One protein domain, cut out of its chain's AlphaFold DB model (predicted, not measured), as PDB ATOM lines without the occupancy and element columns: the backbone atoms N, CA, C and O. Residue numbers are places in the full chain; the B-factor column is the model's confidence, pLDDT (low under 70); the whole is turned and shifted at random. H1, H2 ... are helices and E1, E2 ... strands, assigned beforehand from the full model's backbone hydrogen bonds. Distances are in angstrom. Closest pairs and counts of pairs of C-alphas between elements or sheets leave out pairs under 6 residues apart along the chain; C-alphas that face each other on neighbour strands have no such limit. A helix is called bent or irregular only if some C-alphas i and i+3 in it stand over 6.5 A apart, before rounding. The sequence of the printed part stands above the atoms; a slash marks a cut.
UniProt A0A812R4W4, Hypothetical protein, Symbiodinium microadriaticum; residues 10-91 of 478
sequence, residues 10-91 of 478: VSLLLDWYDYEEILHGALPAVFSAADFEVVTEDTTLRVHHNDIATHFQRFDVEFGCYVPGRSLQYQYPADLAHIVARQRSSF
ATOM      1  N   VAL A  10      26.551  -3.865 -41.155       47.97
ATOM      2  CA  VAL A  10      25.797  -3.162 -42.197       47.97
ATOM      3  C   VAL A  10      25.361  -1.822 -41.624       47.97
ATOM      4  O   VAL A  10      24.582  -1.763 -40.675       47.97
ATOM      5  N   SER A  11      25.878  -0.729 -42.185       41.44
ATOM      6  CA  SER A  11      25.378   0.609 -41.872       41.44
ATOM      7  C   SER A  11      24.111   0.864 -42.674       41.44
ATOM      8  O   SER A  11      24.169   1.044 -43.889       41.44
ATOM      9  N   LEU A  12      22.968   0.886 -41.991       49.06
ATOM     10  CA  LEU A  12      21.725   1.370 -42.571       49.06
ATOM     11  C   LEU A  12      21.695   2.895 -42.463       49.06
ATOM     12  O   LEU A  12      21.716   3.453 -41.367       49.06
ATOM     13  N   LEU A  13      21.654   3.573 -43.607       39.38
ATOM     14  CA  LEU A  13      21.291   4.984 -43.656       39.38
ATOM     15  C   LEU A  13      19.765   5.050 -43.625       39.38
ATOM     16  O   LEU A  13      19.104   4.638 -44.571       39.38
ATOM     17  N   LEU A  14      19.217   5.492 -42.497       46.19
ATOM     18  CA  LEU A  14      17.833   5.948 -42.427       46.19
ATOM     19  C   LEU A  14      17.773   7.349 -43.036       46.19
ATOM     20  O   LEU A  14      18.773   8.076 -43.004       46.19
ATOM     21  N   ASP A  15      16.630   7.741 -43.598       47.84
ATOM     22  CA  ASP A  15      16.481   9.136 -43.995       47.84
ATOM     23  C   ASP A  15      16.511  10.046 -42.748       47.84
ATOM     24  O   ASP A  15      16.344   9.580 -41.621       47.84
ATOM     25  N   TRP A  16      16.816  11.338 -42.912       44.31
ATOM     26  CA  TRP A  16      16.997  12.242 -41.763       44.31
ATOM     27  C   TRP A  16      15.746  12.327 -40.873       44.31
ATOM     28  O   TRP A  16      15.862  12.538 -39.667       44.31
ATOM     29  N   TYR A  17      14.561  12.145 -41.459       47.50
ATOM     30  CA  TYR A  17      13.296  12.212 -40.737       47.50
ATOM     31  C   TYR A  17      13.077  10.939 -39.913       47.50
ATOM     32  O   TYR A  17      12.810  11.022 -38.719       47.50
ATOM     33  N   ASP A  18      13.313   9.771 -40.509       53.03
ATOM     34  CA  ASP A  18      13.306   8.471 -39.836       53.03
ATOM     35  C   ASP A  18      14.384   8.406 -38.745       53.03
ATOM     36  O   ASP A  18      14.164   7.864 -37.665       53.03
ATOM     37  N   TYR A  19      15.547   9.011 -38.983       53.25
ATOM     38  CA  TYR A  19      16.615   9.137 -37.998       53.25
ATOM     39  C   TYR A  19      16.191   9.984 -36.785       53.25
ATOM     40  O   TYR A  19      16.397   9.573 -35.641       53.25
ATOM     41  N   GLU A  20      15.578  11.152 -36.989       51.84
ATOM     42  CA  GLU A  20      15.102  11.974 -35.868       51.84
ATOM     43  C   GLU A  20      13.888  11.363 -35.156       51.84
ATOM     44  O   GLU A  20      13.811  11.417 -33.927       51.84
ATOM     45  N   GLU A  21      12.955  10.760 -35.892       51.84
ATOM     46  CA  GLU A  21      11.676  10.301 -35.343       51.84
ATOM     47  C   GLU A  21      11.760   8.891 -34.736       51.84
ATOM     48  O   GLU A  21      11.195   8.656 -33.667       51.84
ATOM     49  N   ILE A  22      12.499   7.966 -35.361       52.97
ATOM     50  CA  ILE A  22      12.641   6.572 -34.901       52.97
ATOM     51  C   ILE A  22      13.817   6.430 -33.928       52.97
ATOM     52  O   ILE A  22      13.718   5.681 -32.954       52.97
ATOM     53  N   LEU A  23      14.924   7.145 -34.160       55.50
ATOM     54  CA  LEU A  23      16.127   7.043 -33.323       55.50
ATOM     55  C   LEU A  23      16.296   8.206 -32.335       55.50
ATOM     56  O   LEU A  23      17.255   8.192 -31.562       55.50
ATOM     57  N   HIS A  24      15.392   9.196 -32.316       57.38
ATOM     58  CA  HIS A  24      15.435  10.347 -31.397       57.38
ATOM     59  C   HIS A  24      16.803  11.057 -31.359       57.38
ATOM     60  O   HIS A  24      17.263  11.506 -30.306       57.38
ATOM     61  N   GLY A  25      17.483  11.131 -32.508       55.69
ATOM     62  CA  GLY A  25      18.805  11.749 -32.631       55.69
ATOM     63  C   GLY A  25      19.976  10.907 -32.101       55.69
ATOM     64  O   GLY A  25      21.095  11.423 -32.011       55.69
ATOM     65  N   ALA A  26      19.764   9.634 -31.754       47.72
ATOM     66  CA  ALA A  26      20.852   8.706 -31.455       47.72
ATOM     67  C   ALA A  26      21.667   8.400 -32.722       47.72
ATOM     68  O   ALA A  26      21.093   8.277 -33.797       47.72
ATOM     69  N   LEU A  27      22.997   8.264 -32.571       51.12
ATOM     70  CA  LEU A  27      23.963   7.890 -33.623       51.12
ATOM     71  C   LEU A  27      23.406   6.812 -34.576       51.12
ATOM     72  O   LEU A  27      22.626   5.978 -34.114       51.12
ATOM     73  N   PRO A  28      23.833   6.775 -35.861       56.50
ATOM     74  CA  PRO A  28      23.287   5.852 -36.858       56.50
ATOM     75  C   PRO A  28      23.185   4.449 -36.275       56.50
ATOM     76  O   PRO A  28      24.182   3.915 -35.780       56.50
ATOM     77  N   ALA A  29      21.973   3.893 -36.280       57.59
ATOM     78  CA  ALA A  29      21.729   2.580 -35.718       57.59
ATOM     79  C   ALA A  29      22.610   1.565 -36.454       57.59
ATOM     80  O   ALA A  29      22.482   1.341 -37.660       57.59
ATOM     81  N   VAL A  30      23.573   1.009 -35.723       62.12
ATOM     82  CA  VAL A  30      24.458  -0.032 -36.227       62.12
ATOM     83  C   VAL A  30      23.790  -1.359 -35.925       62.12
ATOM     84  O   VAL A  30      23.698  -1.758 -34.765       62.12
ATOM     85  N   PHE A  31      23.337  -2.032 -36.970       71.56
ATOM     86  CA  PHE A  31      22.758  -3.364 -36.875       71.56
ATOM     87  C   PHE A  31      23.824  -4.405 -37.237       71.56
ATOM     88  O   PHE A  31      24.680  -4.170 -38.103       71.56
ATOM     89  N   SER A  32      23.807  -5.559 -36.572       75.56
ATOM     90  CA  SER A  32      24.684  -6.666 -36.955       75.56
ATOM     91  C   SER A  32      24.190  -7.247 -38.277       75.56
ATOM     92  O   SER A  32      22.988  -7.435 -38.440       75.56
ATOM     93  N   ALA A  33      25.077  -7.618 -39.212       76.06
ATOM     94  CA  ALA A  33      24.642  -8.367 -40.402       76.06
ATOM     95  C   ALA A  33      23.910  -9.668 -40.031       76.06
ATOM     96  O   ALA A  33      23.081 -10.146 -40.797       76.06
ATOM     97  N   ALA A  34      24.203 -10.226 -38.851       81.88
ATOM     98  CA  ALA A  34      23.536 -11.414 -38.333       81.88
ATOM     99  C   ALA A  34      22.063 -11.176 -37.948       81.88
ATOM    100  O   ALA A  34      21.321 -12.148 -37.839       81.88
ATOM    101  N   ASP A  35      21.642  -9.919 -37.762       81.44
ATOM    102  CA  ASP A  35      20.253  -9.558 -37.444       81.44
ATOM    103  C   ASP A  35      19.372  -9.496 -38.704       81.44
ATOM    104  O   ASP A  35      18.150  -9.336 -38.623       81.44
ATOM    105  N   PHE A  36      19.992  -9.624 -39.879       81.56
ATOM    106  CA  PHE A  36      19.327  -9.595 -41.165       81.56
ATOM    107  C   PHE A  36      19.236 -10.990 -41.776       81.56
ATOM    108  O   PHE A  36      20.234 -11.676 -41.996       81.56
ATOM    109  N   GLU A  37      18.022 -11.381 -42.142       84.19
ATOM    110  CA  GLU A  37      17.752 -12.614 -42.869       84.19
ATOM    111  C   GLU A  37      17.483 -12.291 -44.340       84.19
ATOM    112  O   GLU A  37      16.590 -11.513 -44.679       84.19
ATOM    113  N   VAL A  38      18.257 -12.889 -45.248       82.62
ATOM    114  CA  VAL A  38      17.979 -12.780 -46.685       82.62
ATOM    115  C   VAL A  38      16.788 -13.675 -47.007       82.62
ATOM    116  O   VAL A  38      16.878 -14.899 -46.918       82.62
ATOM    117  N   VAL A  39      15.674 -13.074 -47.417       82.12
ATOM    118  CA  VAL A  39      14.475 -13.818 -47.804       82.12
ATOM    119  C   VAL A  39      14.576 -14.184 -49.279       82.12
ATOM    120  O   VAL A  39      14.528 -13.317 -50.153       82.12
ATOM    121  N   THR A  40      14.715 -15.479 -49.562       79.06
ATOM    122  CA  THR A  40      14.882 -16.011 -50.926       79.06
ATOM    123  C   THR A  40      13.589 -16.534 -51.555       79.06
ATOM    124  O   THR A  40      13.618 -17.019 -52.683       79.06
ATOM    125  N   GLU A  41      12.461 -16.481 -50.845       65.62
ATOM    126  CA  GLU A  41      11.278 -17.290 -51.168       65.62
ATOM    127  C   GLU A  41      10.454 -16.805 -52.381       65.62
ATOM    128  O   GLU A  41       9.764 -17.623 -52.976       65.62
ATOM    129  N   ASP A  42      10.571 -15.546 -52.840       54.38
ATOM    130  CA  ASP A  42       9.537 -14.948 -53.716       54.38
ATOM    131  C   ASP A  42      10.040 -14.098 -54.902       54.38
ATOM    132  O   ASP A  42       9.472 -13.049 -55.205       54.38
ATOM    133  N   THR A  43      11.105 -14.489 -55.613       59.12
ATOM    134  CA  THR A  43      11.716 -13.735 -56.755       59.12
ATOM    135  C   THR A  43      12.239 -12.325 -56.442       59.12
ATOM    136  O   THR A  43      13.009 -11.758 -57.215       59.12
ATOM    137  N   THR A  44      11.881 -11.779 -55.287       62.38
ATOM    138  CA  THR A  44      12.337 -10.510 -54.744       62.38
ATOM    139  C   THR A  44      13.406 -10.821 -53.708       62.38
ATOM    140  O   THR A  44      13.107 -11.297 -52.617       62.38
ATOM    141  N   LEU A  45      14.672 -10.599 -54.071       70.75
ATOM    142  CA  LEU A  45      15.758 -10.599 -53.094       70.75
ATOM    143  C   LEU A  45      15.505  -9.433 -52.141       70.75
ATOM    144  O   LEU A  45      15.631  -8.274 -52.538       70.75
ATOM    145  N   ARG A  46      15.104  -9.747 -50.910       79.81
ATOM    146  CA  ARG A  46      14.884  -8.751 -49.862       79.81
ATOM    147  C   ARG A  46      15.595  -9.159 -48.590       79.81
ATOM    148  O   ARG A  46      15.826 -10.340 -48.332       79.81
ATOM    149  N   VAL A  47      15.907  -8.151 -47.797       77.69
ATOM    150  CA  VAL A  47      16.476  -8.316 -46.470       77.69
ATOM    151  C   VAL A  47      15.344  -8.140 -45.458       77.69
ATOM    152  O   VAL A  47      14.561  -7.190 -45.550       77.69
ATOM    153  N   HIS A  48      15.213  -9.093 -44.542       81.31
ATOM    154  CA  HIS A  48      14.275  -9.068 -43.428       81.31
ATOM    155  C   HIS A  48      15.033  -8.771 -42.137       81.31
ATOM    156  O   HIS A  48      16.092  -9.337 -41.894       81.31
ATOM    157  N   HIS A  49      14.481  -7.891 -41.312       86.44
ATOM    158  CA  HIS A  49      14.956  -7.601 -39.964       86.44
ATOM    159  C   HIS A  49      13.759  -7.706 -39.024       86.44
ATOM    160  O   HIS A  49      12.650  -7.327 -39.408       86.44
ATOM    161  N   ASN A  50      13.960  -8.187 -37.797       83.69
ATOM    162  CA  ASN A  50      12.855  -8.411 -36.855       83.69
ATOM    163  C   ASN A  50      12.068  -7.126 -36.540       83.69
ATOM    164  O   ASN A  50      10.846  -7.170 -36.392       83.69
ATOM    165  N   ASP A  51      12.738  -5.972 -36.547       82.06
ATOM    166  CA  ASP A  51      12.088  -4.671 -36.338       82.06
ATOM    167  C   ASP A  51      11.240  -4.215 -37.534       82.06
ATOM    168  O   ASP A  51      10.381  -3.355 -37.393       82.06
ATOM    169  N   ILE A  52      11.381  -4.806 -38.725       83.62
ATOM    170  CA  ILE A  52      10.480  -4.460 -39.836       83.62
ATOM    171  C   ILE A  52       9.031  -4.777 -39.449       83.62
ATOM    172  O   ILE A  52       8.132  -4.016 -39.787       83.62
ATOM    173  N   ALA A  53       8.795  -5.842 -38.678       85.00
ATOM    174  CA  ALA A  53       7.457  -6.218 -38.230       85.00
ATOM    175  C   ALA A  53       6.851  -5.257 -37.186       85.00
ATOM    176  O   ALA A  53       5.633  -5.260 -37.000       85.00
ATOM    177  N   THR A  54       7.656  -4.431 -36.500       86.62
ATOM    178  CA  THR A  54       7.133  -3.417 -35.561       86.62
ATOM    179  C   THR A  54       6.602  -2.189 -36.302       86.62
ATOM    180  O   THR A  54       5.646  -1.554 -35.853       86.62
ATOM    181  N   HIS A  55       7.180  -1.895 -37.466       84.50
ATOM    182  CA  HIS A  55       6.922  -0.694 -38.256       84.50
ATOM    183  C   HIS A  55       6.048  -0.944 -39.493       84.50
ATOM    184  O   HIS A  55       5.282  -0.069 -39.899       84.50
ATOM    185  N   PHE A  56       6.095  -2.145 -40.066       90.31
ATOM    186  CA  PHE A  56       5.414  -2.533 -41.299       90.31
ATOM    187  C   PHE A  56       4.556  -3.783 -41.081       90.31
ATOM    188  O   PHE A  56       4.917  -4.704 -40.358       90.31
ATOM    189  N   GLN A  57       3.387  -3.829 -41.721       91.69
ATOM    190  CA  GLN A  57       2.416  -4.914 -41.523       91.69
ATOM    191  C   GLN A  57       2.774  -6.171 -42.314       91.69
ATOM    192  O   GLN A  57       2.543  -7.284 -41.852       91.69
ATOM    193  N   ARG A  58       3.237  -5.989 -43.554       92.06
ATOM    194  CA  ARG A  58       3.571  -7.065 -44.499       92.06
ATOM    195  C   ARG A  58       4.378  -6.509 -45.668       92.06
ATOM    196  O   ARG A  58       4.300  -5.317 -45.944       92.06
ATOM    197  N   PHE A  59       5.084  -7.371 -46.392       87.69
ATOM    198  CA  PHE A  59       5.654  -7.037 -47.698       87.69
ATOM    199  C   PHE A  59       4.612  -7.295 -48.796       87.69
ATOM    200  O   PHE A  59       4.031  -8.382 -48.855       87.69
ATOM    201  N   ASP A  60       4.331  -6.304 -49.641       86.88
ATOM    202  CA  ASP A  60       3.456  -6.461 -50.800       86.88
ATOM    203  C   ASP A  60       4.280  -6.891 -52.016       86.88
ATOM    204  O   ASP A  60       4.918  -6.080 -52.685       86.88
ATOM    205  N   VAL A  61       4.275  -8.197 -52.292       82.94
ATOM    206  CA  VAL A  61       5.063  -8.813 -53.374       82.94
ATOM    207  C   VAL A  61       4.693  -8.253 -54.750       82.94
ATOM    208  O   VAL A  61       5.551  -8.162 -55.623       82.94
ATOM    209  N   GLU A  62       3.438  -7.842 -54.955       84.12
ATOM    210  CA  GLU A  62       2.975  -7.309 -56.242       84.12
ATOM    211  C   GLU A  62       3.602  -5.945 -56.553       84.12
ATOM    212  O   GLU A  62       3.886  -5.635 -57.713       84.12
ATOM    213  N   PHE A  63       3.853  -5.145 -55.516       81.50
ATOM    214  CA  PHE A  63       4.400  -3.795 -55.642       81.50
ATOM    215  C   PHE A  63       5.876  -3.699 -55.249       81.50
ATOM    216  O   PHE A  63       6.514  -2.694 -55.560       81.50
ATOM    217  N   GLY A  64       6.427  -4.747 -54.633       82.12
ATOM    218  CA  GLY A  64       7.815  -4.803 -54.190       82.12
ATOM    219  C   GLY A  64       8.122  -3.840 -53.043       82.12
ATOM    220  O   GLY A  64       9.249  -3.365 -52.953       82.12
ATOM    221  N   CYS A  65       7.142  -3.526 -52.189       84.81
ATOM    222  CA  CYS A  65       7.299  -2.574 -51.087       84.81
ATOM    223  C   CYS A  65       6.715  -3.099 -49.768       84.81
ATOM    224  O   CYS A  65       5.861  -3.988 -49.749       84.81
ATOM    225  N   TYR A  66       7.179  -2.556 -48.642       86.62
ATOM    226  CA  TYR A  66       6.598  -2.851 -47.334       86.62
ATOM    227  C   TYR A  66       5.363  -1.982 -47.085       86.62
ATOM    228  O   TYR A  66       5.360  -0.784 -47.334       86.62
ATOM    229  N   VAL A  67       4.301  -2.593 -46.563       90.38
ATOM    230  CA  VAL A  67       3.060  -1.902 -46.210       90.38
ATOM    231  C   VAL A  67       3.221  -1.256 -44.835       90.38
ATOM    232  O   VAL A  67       3.329  -1.999 -43.853       90.38
ATOM    233  N   PRO A  68       3.188   0.082 -44.712       89.38
ATOM    234  CA  PRO A  68       3.409   0.742 -43.431       89.38
ATOM    235  C   PRO A  68       2.351   0.360 -42.381       89.38
ATOM    236  O   PRO A  68       1.134   0.297 -42.630       89.38
ATOM    237  N   GLY A  69       2.830   0.094 -41.167       89.12
ATOM    238  CA  GLY A  69       2.044  -0.012 -39.939       89.12
ATOM    239  C   GLY A  69       1.356   1.305 -39.608       89.12
ATOM    240  O   GLY A  69       1.672   2.333 -40.196       89.12
ATOM    241  N   ARG A  70       0.393   1.290 -38.673       84.00
ATOM    242  CA  ARG A  70      -0.431   2.473 -38.329       84.00
ATOM    243  C   ARG A  70       0.397   3.724 -38.019       84.00
ATOM    244  O   ARG A  70      -0.038   4.816 -38.364       84.00
ATOM    245  N   SER A  71       1.563   3.547 -37.403       82.19
ATOM    246  CA  SER A  71       2.506   4.611 -37.053       82.19
ATOM    247  C   SER A  71       3.295   5.177 -38.231       82.19
ATOM    248  O   SER A  71       3.852   6.241 -38.071       82.19
ATOM    249  N   LEU A  72       3.356   4.525 -39.395       82.62
ATOM    250  CA  LEU A  72       4.106   5.028 -40.560       82.62
ATOM    251  C   LEU A  72       3.200   5.390 -41.745       82.62
ATOM    252  O   LEU A  72       3.660   5.859 -42.783       82.62
ATOM    253  N   GLN A  73       1.883   5.194 -41.617       86.44
ATOM    254  CA  GLN A  73       0.938   5.437 -42.716       86.44
ATOM    255  C   GLN A  73       0.906   6.896 -43.175       86.44
ATOM    256  O   GLN A  73       0.585   7.162 -44.331       86.44
ATOM    257  N   TYR A  74       1.209   7.831 -42.271       76.38
ATOM    258  CA  TYR A  74       1.252   9.255 -42.593       76.38
ATOM    259  C   TYR A  74       2.542   9.660 -43.305       76.38
ATOM    260  O   TYR A  74       2.492  10.580 -44.117       76.38
ATOM    261  N   GLN A  75       3.657   8.975 -43.043       77.00
ATOM    262  CA  GLN A  75       4.944   9.253 -43.685       77.00
ATOM    263  C   GLN A  75       4.993   8.697 -45.112       77.00
ATOM    264  O   GLN A  75       5.489   9.367 -46.012       77.00
ATOM    265  N   TYR A  76       4.390   7.523 -45.351       78.38
ATOM    266  CA  TYR A  76       4.411   6.857 -46.664       78.38
ATOM    267  C   TYR A  76       3.000   6.665 -47.266       78.38
ATOM    268  O   TYR A  76       2.556   5.537 -47.509       78.38
ATOM    269  N   PRO A  77       2.247   7.748 -47.548       77.06
ATOM    270  CA  PRO A  77       0.876   7.648 -48.054       77.06
ATOM    271  C   PRO A  77       0.802   7.082 -49.483       77.06
ATOM    272  O   PRO A  77      -0.198   6.461 -49.855       77.06
ATOM    273  N   ALA A  78       1.857   7.256 -50.289       74.19
ATOM    274  CA  ALA A  78       1.938   6.711 -51.647       74.19
ATOM    275  C   ALA A  78       1.969   5.170 -51.653       74.19
ATOM    276  O   ALA A  78       1.313   4.538 -52.487       74.19
ATOM    277  N   ASP A  79       2.632   4.571 -50.662       77.69
ATOM    278  CA  ASP A  79       2.725   3.116 -50.497       77.69
ATOM    279  C   ASP A  79       1.401   2.506 -50.022       77.69
ATOM    280  O   ASP A  79       1.155   1.316 -50.184       77.69
ATOM    281  N   LEU A  80       0.482   3.320 -49.502       82.81
ATOM    282  CA  LEU A  80      -0.881   2.891 -49.191       82.81
ATOM    283  C   LEU A  80      -1.849   3.105 -50.351       82.81
ATOM    284  O   LEU A  80      -2.878   2.430 -50.404       82.81
ATOM    285  N   ALA A  81      -1.556   4.012 -51.284       81.19
ATOM    286  CA  ALA A  81      -2.501   4.427 -52.319       81.19
ATOM    287  C   ALA A  81      -3.001   3.246 -53.169       81.19
ATOM    288  O   ALA A  81      -4.197   3.143 -53.446       81.19
ATOM    289  N   HIS A  82      -2.118   2.310 -53.522       80.06
ATOM    290  CA  HIS A  82      -2.478   1.127 -54.306       80.06
ATOM    291  C   HIS A  82      -3.283   0.100 -53.489       80.06
ATOM    292  O   HIS A  82      -4.234  -0.496 -54.000       80.06
ATOM    293  N   ILE A  83      -2.975  -0.054 -52.199       80.31
ATOM    294  CA  ILE A  83      -3.714  -0.925 -51.273       80.31
ATOM    295  C   ILE A  83      -5.120  -0.380 -51.066       80.31
ATOM    296  O   ILE A  83      -6.097  -1.119 -51.161       80.31
ATOM    297  N   VAL A  84      -5.231   0.927 -50.835       79.88
ATOM    298  CA  VAL A  84      -6.504   1.627 -50.689       79.88
ATOM    299  C   VAL A  84      -7.294   1.565 -51.992       79.88
ATOM    300  O   VAL A  84      -8.493   1.317 -51.942       79.88
ATOM    301  N   ALA A  85      -6.664   1.709 -53.160       79.50
ATOM    302  CA  ALA A  85      -7.334   1.546 -54.452       79.50
ATOM    303  C   ALA A  85      -7.908   0.129 -54.635       79.50
ATOM    304  O   ALA A  85      -9.052  -0.022 -55.066       79.50
ATOM    305  N   ARG A  86      -7.163  -0.907 -54.228       78.88
ATOM    306  CA  ARG A  86      -7.614  -2.310 -54.251       78.88
ATOM    307  C   ARG A  86      -8.717  -2.586 -53.231       78.88
ATOM    308  O   ARG A  86      -9.674  -3.301 -53.509       78.88
ATOM    309  N   GLN A  87      -8.621  -1.982 -52.051       77.06
ATOM    310  CA  GLN A  87      -9.679  -2.063 -51.052       77.06
ATOM    311  C   GLN A  87     -10.935  -1.335 -51.530       77.06
ATOM    312  O   GLN A  87     -12.024  -1.874 -51.369       77.06
ATOM    313  N   ARG A  88     -10.807  -0.176 -52.184       64.94
ATOM    314  CA  ARG A  88     -11.917   0.593 -52.768       64.94
ATOM    315  C   ARG A  88     -12.615  -0.146 -53.903       64.94
ATOM    316  O   ARG A  88     -13.829  -0.037 -54.004       64.94
ATOM    317  N   SER A  89     -11.899  -0.927 -54.711       66.38
ATOM    318  CA  SER A  89     -12.548  -1.790 -55.706       66.38
ATOM    319  C   SER A  89     -13.284  -2.977 -55.072       66.38
ATOM    320  O   SER A  89     -14.223  -3.496 -55.672       66.38
ATOM    321  N   SER A  90     -12.920  -3.367 -53.844       60.84
ATOM    322  CA  SER A  90     -13.599  -4.420 -53.071       60.84
ATOM    323  C   SER A  90     -14.679  -3.920 -52.094       60.84
ATOM    324  O   SER A  90     -15.522  -4.703 -51.660       60.84
ATOM    325  N   PHE A  91     -14.683  -2.629 -51.744       49.78
ATOM    326  CA  PHE A  91     -15.618  -2.026 -50.795       49.78
ATOM    327  C   PHE A  91     -16.701  -1.237 -51.528       49.78
ATOM    328  O   PHE A  91     -16.421  -0.253 -52.209       49.78
TER     329      PHE A  91
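AT A GLANCE: This is residues 10 to 91 of the 478 residues of the protein "Hypothetical protein" of Symbiodinium microadriaticum (UniProt A0A812R4W4). What does one see, going along from the first printed residue? The pieces are strung in a loose, flat row: a wide loop holding helix H1 and tied at its base where residues 10 to 11 pair with E1, then the small hairpin E2 and E3, then a second small hairpin E4 and E5, with the short helix H2 between the hairpins along the chain. Helix H3 follows, with residues 77 to 83 near E5, and beyond them residues 84 to 91 stick out. What is it made of? The printed part has 82 residues, with three named helices and five named strands in the order H1 E1 E2 E3 H2 E4 E5 H3, a mixed class; the two sheets, E2 - E3 and E4 - E5, are both antiparallel. How spread out is it? It is only just loose, close to compact, with a radius of gyration of the C-alphas of 14.5 A and spans of 44 by 30 by 16 A.

HOW THE PARTS SIT: What stands at the beginning? Residues 10 to 11 form a short antiparallel pairing with residues 30 to 31 of E1, residues 30 to 32, which pairs with no named strand. H1, residues 16 to 23, is apart from each of the other named elements. E1 and E2, residues 36 to 39, meet only through their link. How are the hairpins paired? E2 and E3, residues 46 to 49, are an antiparallel hairpin with 141 degrees between their directions; N 37 and O 48, at 2.8 A, and N 39 and O 46, at 2.9 A, are within hydrogen-bond range. E4, residues 56 to 60, and E5, residues 65 to 68, are an antiparallel hairpin at 151 degrees, with N 57 and O 67 at 2.8 A and N 67 and O 58 at 2.8 A. Both E4 and E5 are apart from E2 and E3. Where are the later helices? H2, residues 52 to 55, has 1 pair of C-alphas within 8 A of E5, those of His 55 and Pro 68, 6.4 A apart. H3, residues 77 to 90, has 6 such pairs with E5, the closest those of Val 67 and Asp 79 at 6.6 A, and is apart from E4. What do the helix backbones show? Every O i to N i+4 pair is within hydrogen-bond range in H1, and 8 of 10 are in H3. H2 is too short for such a pair, but its 1 O i to N i+3 pair is within range.

IN THESE COORDINATES: Where does the first helix begin? H1 starts at C-alpha 16, (16.997, 12.242, -41.763), and is 10.0 A long. How long are the strands? From first to last C-alpha E1 measures 6.7 A, E2 9.2 A, E3 10.0 A, E4 10.5 A and E5 9.2 A; E4 begins at C-alpha 56, (5.414, -2.533, -41.299). Where does the last helix end? H2 is 5.4 A long, and H3 runs 19.5 A to C-alpha 90, (-13.599, -4.420, -53.071). H3 is only just irregular, with C-alphas 79 and 82 at 6.7 A.

THE WHOLE: How large is it? The two C-alphas farthest apart, those of Leu 27 and Phe 91, are 44.3 A apart; without residues 84 to 91, which stand free, the body spans 34 by 30 by 16 A. Is there a cut or a long link? The printed part has no cut, and no link is long. Where is confidence low? The mean pLDDT of the printed part is 72.0, and residues 10 to 30, 41 to 44 and 88 to 91 are under 70 in this predicted model.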